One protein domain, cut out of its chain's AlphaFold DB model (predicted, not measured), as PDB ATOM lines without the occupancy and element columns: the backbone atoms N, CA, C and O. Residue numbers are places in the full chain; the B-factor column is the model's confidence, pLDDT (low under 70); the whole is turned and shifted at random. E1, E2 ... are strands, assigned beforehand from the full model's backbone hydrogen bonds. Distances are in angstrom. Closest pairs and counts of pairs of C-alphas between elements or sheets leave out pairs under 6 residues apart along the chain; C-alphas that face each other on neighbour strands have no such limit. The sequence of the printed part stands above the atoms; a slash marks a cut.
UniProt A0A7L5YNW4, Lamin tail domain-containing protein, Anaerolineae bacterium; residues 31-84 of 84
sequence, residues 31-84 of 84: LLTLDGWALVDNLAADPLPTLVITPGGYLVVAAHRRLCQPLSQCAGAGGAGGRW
ATOM      1  N   LEU A  31     561.476 344.121 372.174       97.25
ATOM      2  CA  LEU A  31     561.418 344.777 373.485       97.25
ATOM      3  C   LEU A  31     560.104 344.419 374.188       97.25
ATOM      4  O   LEU A  31     559.035 344.521 373.584       97.25
ATOM      5  N   LEU A  32     560.188 344.060 375.468       96.19
ATOM      6  CA  LEU A  32     559.029 343.770 376.303       96.19
ATOM      7  C   LEU A  32     558.875 344.838 377.382       96.19
ATOM      8  O   LEU A  32     559.687 344.912 378.302       96.19
ATOM      9  N   THR A  33     557.825 345.650 377.277       95.56
ATOM     10  CA  THR A  33     557.493 346.666 378.280       95.56
ATOM     11  C   THR A  33     556.536 346.086 379.320       95.56
ATOM     12  O   THR A  33     555.487 345.554 378.962       95.56
ATOM     13  N   LEU A  34     556.869 346.247 380.599       94.19
ATOM     14  CA  LEU A  34     556.069 345.809 381.748       94.19
ATOM     15  C   LEU A  34     555.052 346.868 382.215       94.19
ATOM     16  O   LEU A  34     554.601 346.849 383.356       94.19
ATOM     17  N   ASP A  35     554.704 347.826 381.356       95.62
ATOM     18  CA  ASP A  35     553.780 348.905 381.709       95.62
ATOM     19  C   ASP A  35     552.378 348.352 381.980       95.62
ATOM     20  O   ASP A  35     551.790 347.685 381.128       95.62
ATOM     21  N   GLY A  36     551.859 348.599 383.184       94.62
ATOM     22  CA  GLY A  36     550.580 348.050 383.637       94.62
ATOM     23  C   GLY A  36     550.608 346.561 384.005       94.62
ATOM     24  O   GLY A  36     549.546 345.974 384.203       94.62
ATOM     25  N   TRP A  37     551.788 345.939 384.097       94.88
ATOM     26  CA  TRP A  37     551.915 344.553 384.547       94.88
ATOM     27  C   TRP A  37     551.881 344.464 386.072       94.88
ATOM     28  O   TRP A  37     552.294 345.383 386.777       94.88
ATOM     29  N   ALA A  38     551.428 343.320 386.577       93.00
ATOM     30  CA  ALA A  38     551.432 342.989 387.995       93.00
ATOM     31  C   ALA A  38     551.792 341.513 388.193       93.00
ATOM     32  O   ALA A  38     551.497 340.680 387.331       93.00
ATOM     33  N   LEU A  39     552.408 341.202 389.333       90.12
ATOM     34  CA  LEU A  39     552.463 339.844 389.866       90.12
ATOM     35  C   LEU A  39     551.165 339.589 390.628       90.12
ATOM     36  O   LEU A  39     550.700 340.466 391.346       90.12
ATOM     37  N   VAL A  40     550.545 338.435 390.409       91.38
ATOM     38  CA  VAL A  40     549.223 338.125 390.964       91.38
ATOM     39  C   VAL A  40     549.238 336.705 391.500       91.38
ATOM     40  O   VAL A  40     549.592 335.779 390.766       91.38
ATOM     41  N   ASP A  41     548.816 336.544 392.748       86.62
ATOM     42  CA  ASP A  41     548.601 335.262 393.409       86.62
ATOM     43  C   ASP A  41     547.106 335.108 393.779       86.62
ATOM     44  O   ASP A  41     546.224 335.724 393.167       86.62
ATOM     45  N   ASN A  42     546.771 334.232 394.729       91.50
ATOM     46  CA  ASN A  42     545.388 334.061 395.176       91.50
ATOM     47  C   ASN A  42     544.942 335.094 396.229       91.50
ATOM     48  O   ASN A  42     543.764 335.076 396.603       91.50
ATOM     49  N   LEU A  43     545.834 335.964 396.709       89.94
ATOM     50  CA  LEU A  43     545.569 336.930 397.776       89.94
ATOM     51  C   LEU A  43     545.617 338.384 397.294       89.94
ATOM     52  O   LEU A  43     544.823 339.205 397.767       89.94
ATOM     53  N   ALA A  44     546.524 338.708 396.378       88.94
ATOM     54  CA  ALA A  44     546.886 340.066 396.016       88.94
ATOM     55  C   ALA A  44     547.339 340.198 394.551       88.94
ATOM     56  O   ALA A  44     547.516 339.239 393.800       88.94
ATOM     57  N   ALA A  45     547.474 341.457 394.140       91.31
ATOM     58  CA  ALA A  45     548.076 341.849 392.879       91.31
ATOM     59  C   ALA A  45     549.045 342.999 393.148       91.31
ATOM     60  O   ALA A  45     548.629 344.077 393.582       91.31
ATOM     61  N   ASP A  46     550.316 342.780 392.847       89.56
ATOM     62  CA  ASP A  46     551.381 343.733 393.089       89.56
ATOM     63  C   ASP A  46     551.904 344.314 391.770       89.56
ATOM     64  O   ASP A  46     552.491 343.597 390.949       89.56
ATOM     65  N   PRO A  47     551.691 345.617 391.527       91.81
ATOM     66  CA  PRO A  47     552.078 346.247 390.277       91.81
ATOM     67  C   PRO A  47     553.600 346.316 390.137       91.81
ATOM     68  O   PRO A  47     554.322 346.722 391.052       91.81
ATOM     69  N   LEU A  48     554.082 345.978 388.944       90.12
ATOM     70  CA  LEU A  48     555.479 346.137 388.571       90.12
ATOM     71  C   LEU A  48     555.738 347.575 388.094       90.12
ATOM     72  O   LEU A  48     554.864 348.203 387.490       90.12
ATOM     73  N   PRO A  49     556.942 348.123 388.336       88.06
ATOM     74  CA  PRO A  49     557.319 349.400 387.750       88.06
ATOM     75  C   PRO A  49     557.408 349.283 386.225       88.06
ATOM     76  O   PRO A  49     557.788 348.241 385.686       88.06
ATOM     77  N   THR A  50     557.135 350.385 385.527       91.00
ATOM     78  CA  THR A  50     557.312 350.466 384.075       91.00
ATOM     79  C   THR A  50     558.788 350.264 383.721       91.00
ATOM     80  O   THR A  50     559.626 351.149 383.904       91.00
ATOM     81  N   LEU A  51     559.102 349.073 383.217       91.19
ATOM     82  CA  LEU A  51     560.440 348.639 382.822       91.19
ATOM     83  C   LEU A  51     560.397 347.993 381.444       91.19
ATOM     84  O   LEU A  51     559.351 347.532 380.991       91.19
ATOM     85  N   VAL A  52     561.554 347.945 380.788       94.56
ATOM     86  CA  VAL A  52     561.724 347.267 379.503       94.56
ATOM     87  C   VAL A  52     562.743 346.153 379.667       94.56
ATOM     88  O   VAL A  52     563.874 346.405 380.080       94.56
ATOM     89  N   ILE A  53     562.351 344.934 379.305       94.38
ATOM     90  CA  ILE A  53     563.255 343.795 379.179       94.38
ATOM     91  C   ILE A  53     563.656 343.681 377.704       94.38
ATOM     92  O   ILE A  53     562.804 343.584 376.814       94.38
ATOM     93  N   THR A  54     564.957 343.721 377.421       96.81
ATOM     94  CA  THR A  54     565.488 343.566 376.056       96.81
ATOM     95  C   THR A  54     565.205 342.168 375.491       96.81
ATOM     96  O   THR A  54     564.918 341.259 376.271       96.81
ATOM     97  N   PRO A  55     565.286 341.952 374.162       97.69
ATOM     98  CA  PRO A  55     565.221 340.608 373.584       97.69
ATOM     99  C   PRO A  55     566.213 339.651 374.256       97.69
ATOM    100  O   PRO A  55     567.381 340.011 374.424       97.69
ATOM    101  N   GLY A  56     565.752 338.469 374.674       96.12
ATOM    102  CA  GLY A  56     566.553 337.492 375.431       96.12
ATOM    103  C   GLY A  56     567.028 337.969 376.810       96.12
ATOM    104  O   GLY A  56     567.891 337.339 377.412       96.12
ATOM    105  N   GLY A  57     566.536 339.117 377.286       95.00
ATOM    106  CA  GLY A  57     566.939 339.728 378.547       95.00
ATOM    107  C   GLY A  57     566.206 339.141 379.748       95.00
ATOM    108  O   GLY A  57     565.111 338.588 379.621       95.00
ATOM    109  N   TYR A  58     566.799 339.335 380.921       93.62
ATOM    110  CA  TYR A  58     566.288 338.851 382.197       93.62
ATOM    111  C   TYR A  58     566.019 340.021 383.146       93.62
ATOM    112  O   TYR A  58     566.669 341.066 383.066       93.62
ATOM    113  N   LEU A  59     565.042 339.847 384.031       92.12
ATOM    114  CA  LEU A  59     564.717 340.779 385.103       92.12
ATOM    115  C   LEU A  59     564.424 339.989 386.373       92.12
ATOM    116  O   LEU A  59     563.515 339.163 386.388       92.12
ATOM    117  N   VAL A  60     565.131 340.311 387.452       91.19
ATOM    118  CA  VAL A  60     564.814 339.774 388.778       91.19
ATOM    119  C   VAL A  60     563.866 340.733 389.495       91.19
ATOM    120  O   VAL A  60     564.146 341.930 389.627       91.19
ATOM    121  N   VAL A  61     562.741 340.209 389.972       90.00
ATOM    122  CA  VAL A  61     561.797 340.931 390.827       90.00
ATOM    123  C   VAL A  61     561.963 340.414 392.246       90.00
ATOM    124  O   VAL A  61     561.836 339.220 392.490       90.00
ATOM    125  N   ALA A  62     562.274 341.319 393.167       88.56
ATOM    126  CA  ALA A  62     562.605 340.980 394.544       88.56
ATOM    127  C   ALA A  62     561.618 341.607 395.531       88.56
ATOM    128  O   ALA A  62     561.289 342.796 395.418       88.56
ATOM    129  N   ALA A  63     561.251 340.835 396.558       84.69
ATOM    130  CA  ALA A  63     560.359 341.249 397.638       84.69
ATOM    131  C   ALA A  63     560.877 342.464 398.417       84.69
ATOM    132  O   ALA A  63     560.113 343.267 398.955       84.69
ATOM    133  N   HIS A  64     562.202 342.626 398.490       82.25
ATOM    134  CA  HIS A  64     562.812 343.729 399.211       82.25
ATOM    135  C   HIS A  64     563.967 344.364 398.438       82.25
ATOM    136  O   HIS A  64     564.917 343.702 398.028       82.25
ATOM    137  N   ARG A  65     563.995 345.705 398.396       71.38
ATOM    138  CA  ARG A  65     565.052 346.522 397.752       71.38
ATOM    139  C   ARG A  65     566.498 346.218 398.172       71.38
ATOM    140  O   ARG A  65     567.424 346.743 397.567       71.38
ATOM    141  N   ARG A  66     566.698 345.460 399.256       71.56
ATOM    142  CA  ARG A  66     568.036 345.059 399.727       71.56
ATOM    143  C   ARG A  66     568.575 343.878 398.916       71.56
ATOM    144  O   ARG A  66     569.769 343.870 398.645       71.56
ATOM    145  N   LEU A  67     567.701 342.988 398.442       71.81
ATOM    146  CA  LEU A  67     568.039 341.925 397.489       71.81
ATOM    147  C   LEU A  67     568.437 342.485 396.119       71.81
ATOM    148  O   LEU A  67     569.217 341.872 395.403       71.81
ATOM    149  N   CYS A  68     567.965 343.690 395.785       65.31
ATOM    150  CA  CYS A  68     568.358 344.391 394.564       65.31
ATOM    151  C   CYS A  68     569.764 345.015 394.630       65.31
ATOM    152  O   CYS A  68     570.257 345.488 393.615       65.31
ATOM    153  N   GLN A  69     570.408 345.114 395.802       56.00
ATOM    154  CA  GLN A  69     571.696 345.815 395.922       56.00
ATOM    155  C   GLN A  69     572.922 345.049 395.393       56.00
ATOM    156  O   GLN A  69     573.859 345.726 394.966       56.00
ATOM    157  N   PRO A  70     572.954 343.700 395.357       53.62
ATOM    158  CA  PRO A  70     574.006 342.980 394.637       53.62
ATOM    159  C   PRO A  70     573.759 342.819 393.124       53.62
ATOM    160  O   PRO A  70     574.710 342.544 392.397       53.62
ATOM    161  N   LEU A  71     572.528 342.994 392.625       55.34
ATOM    162  CA  LEU A  71     572.153 342.677 391.242       55.34
ATOM    163  C   LEU A  71     571.763 343.942 390.459       55.34
ATOM    164  O   LEU A  71     570.741 344.575 390.710       55.34
ATOM    165  N   SER A  72     572.558 344.299 389.448       55.81
ATOM    166  CA  SER A  72     572.364 345.496 388.609       55.81
ATOM    167  C   SER A  72     571.090 345.497 387.738       55.81
ATOM    168  O   SER A  72     570.857 346.464 387.018       55.81
ATOM    169  N   GLN A  73     570.282 344.433 387.771       59.59
ATOM    170  CA  GLN A  73     569.114 344.206 386.904       59.59
ATOM    171  C   GLN A  73     567.872 343.801 387.724       59.59
ATOM    172  O   GLN A  73     567.121 342.915 387.325       59.59
ATOM    173  N   CYS A  74     567.662 344.425 388.890       57.53
ATOM    174  CA  CYS A  74     566.537 344.117 389.776       57.53
ATOM    175  C   CYS A  74     565.515 345.251 389.895       57.53
ATOM    176  O   CYS A  74     565.881 346.412 390.095       57.53
ATOM    177  N   ALA A  75     564.230 344.893 389.901       64.56
ATOM    178  CA  ALA A  75     563.126 345.774 390.274       64.56
ATOM    179  C   ALA A  75     562.672 345.468 391.710       64.56
ATOM    180  O   ALA A  75     562.393 344.317 392.041       64.56
ATOM    181  N   GLY A  76     562.612 346.487 392.572       57.62
ATOM    182  CA  GLY A  76     562.046 346.343 393.915       57.62
ATOM    183  C   GLY A  76     560.538 346.545 393.865       57.62
ATOM    184  O   GLY A  76     560.090 347.619 393.459       57.62
ATOM    185  N   ALA A  77     559.769 345.547 394.281       56.72
ATOM    186  CA  ALA A  77     558.324 345.667 394.342       56.72
ATOM    187  C   ALA A  77     557.943 346.389 395.654       56.72
ATOM    188  O   ALA A  77     558.294 345.984 396.762       56.72
ATOM    189  N   GLY A  78     557.385 347.593 395.523       48.97
ATOM    190  CA  GLY A  78     557.180 348.516 396.636       48.97
ATOM    191  C   GLY A  78     555.883 348.240 397.387       48.97
ATOM    192  O   GLY A  78     554.897 348.924 397.137       48.97
ATOM    193  N   GLY A  79     555.901 347.305 398.337       41.56
ATOM    194  CA  GLY A  79     554.793 347.040 399.259       41.56
ATOM    195  C   GLY A  79     555.305 346.832 400.684       41.56
ATOM    196  O   GLY A  79     556.260 346.097 400.919       41.56
ATOM    197  N   ALA A  80     554.721 347.529 401.658       39.09
ATOM    198  CA  ALA A  80     555.095 347.398 403.061       39.09
ATOM    199  C   ALA A  80     554.650 346.032 403.616       39.09
ATOM    200  O   ALA A  80     553.500 345.873 404.003       39.09
ATOM    201  N   GLY A  81     555.573 345.071 403.692       43.19
ATOM    202  CA  GLY A  81     555.471 343.905 404.583       43.19
ATOM    203  C   GLY A  81     554.354 342.898 404.288       43.19
ATOM    204  O   GLY A  81     553.927 342.205 405.211       43.19
ATOM    205  N   GLY A  82     553.873 342.816 403.049       37.62
ATOM    206  CA  GLY A  82     552.990 341.740 402.603       37.62
ATOM    207  C   GLY A  82     553.810 340.578 402.057       37.62
ATOM    208  O   GLY A  82     554.736 340.808 401.285       37.62
ATOM    209  N   ARG A  83     553.488 339.357 402.490       45.50
ATOM    210  CA  ARG A  83     553.853 338.132 401.768       45.50
ATOM    211  C   ARG A  83     553.241 338.194 400.362       45.50
ATOM    212  O   ARG A  83     552.111 338.675 400.253       45.50
ATOM    213  N   TRP A  84     554.007 337.755 399.366       53.69
ATOM    214  CA  TRP A  84     553.573 337.565 397.979       53.69
ATOM    215  C   TRP A  84     552.755 336.285 397.833       53.69
ATOM    216  O   TRP A  84     552.870 335.407 398.724       53.69
TER     217      TRP A  84
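AT A GLANCE: This is residues 31 to 84 of the 84 residues of the protein "Lamin tail domain-containing protein" of Anaerolineae bacterium (UniProt A0A7L5YNW4). There is little regular structure: two small strand pairs, the antiparallel hairpin E1 and E2 and the parallel pair E3 and E4, stand apart in a mostly loop-built model. Residues 32 to 33 also pair, antiparallel, with residues 52 to 53. The printed part has 54 residues, 14 of them in the four named strands E1, E2, E3, E4, with no named helix: all strand. It is only just compact, close to loose, with a radius of gyration of the C-alphas of 11.6 A and spans of 31 by 25 by 15 A.

HOW THE PARTS SIT: E3, residues 58 to 62, and E4, residues 74 to 76, are parallel at 30 degrees; N 75 and O 60 are 3.0 A apart, within hydrogen-bond range. E1, residues 38 to 40, and E2, residues 45 to 47, form a hairpin at 163 degrees, with N 46 and O 39 within hydrogen-bond range at 2.8 A. E2 and E3 are apart.

IN THESE COORDINATES: E3 is 13.1 A long, E1 6.1 A, E2 and E4 6.5 A each. C-alpha 38 is at (551.432, 342.989, 387.995), C-alpha 76 at (562.046, 346.343, 393.915).

THE WHOLE: The C-alphas farthest apart, of Pro 55 and Gly 81, are 32.7 A apart. The printed part has no cut. The link E3 to E4 is long. Residues 68 to 84 have pLDDT under 70.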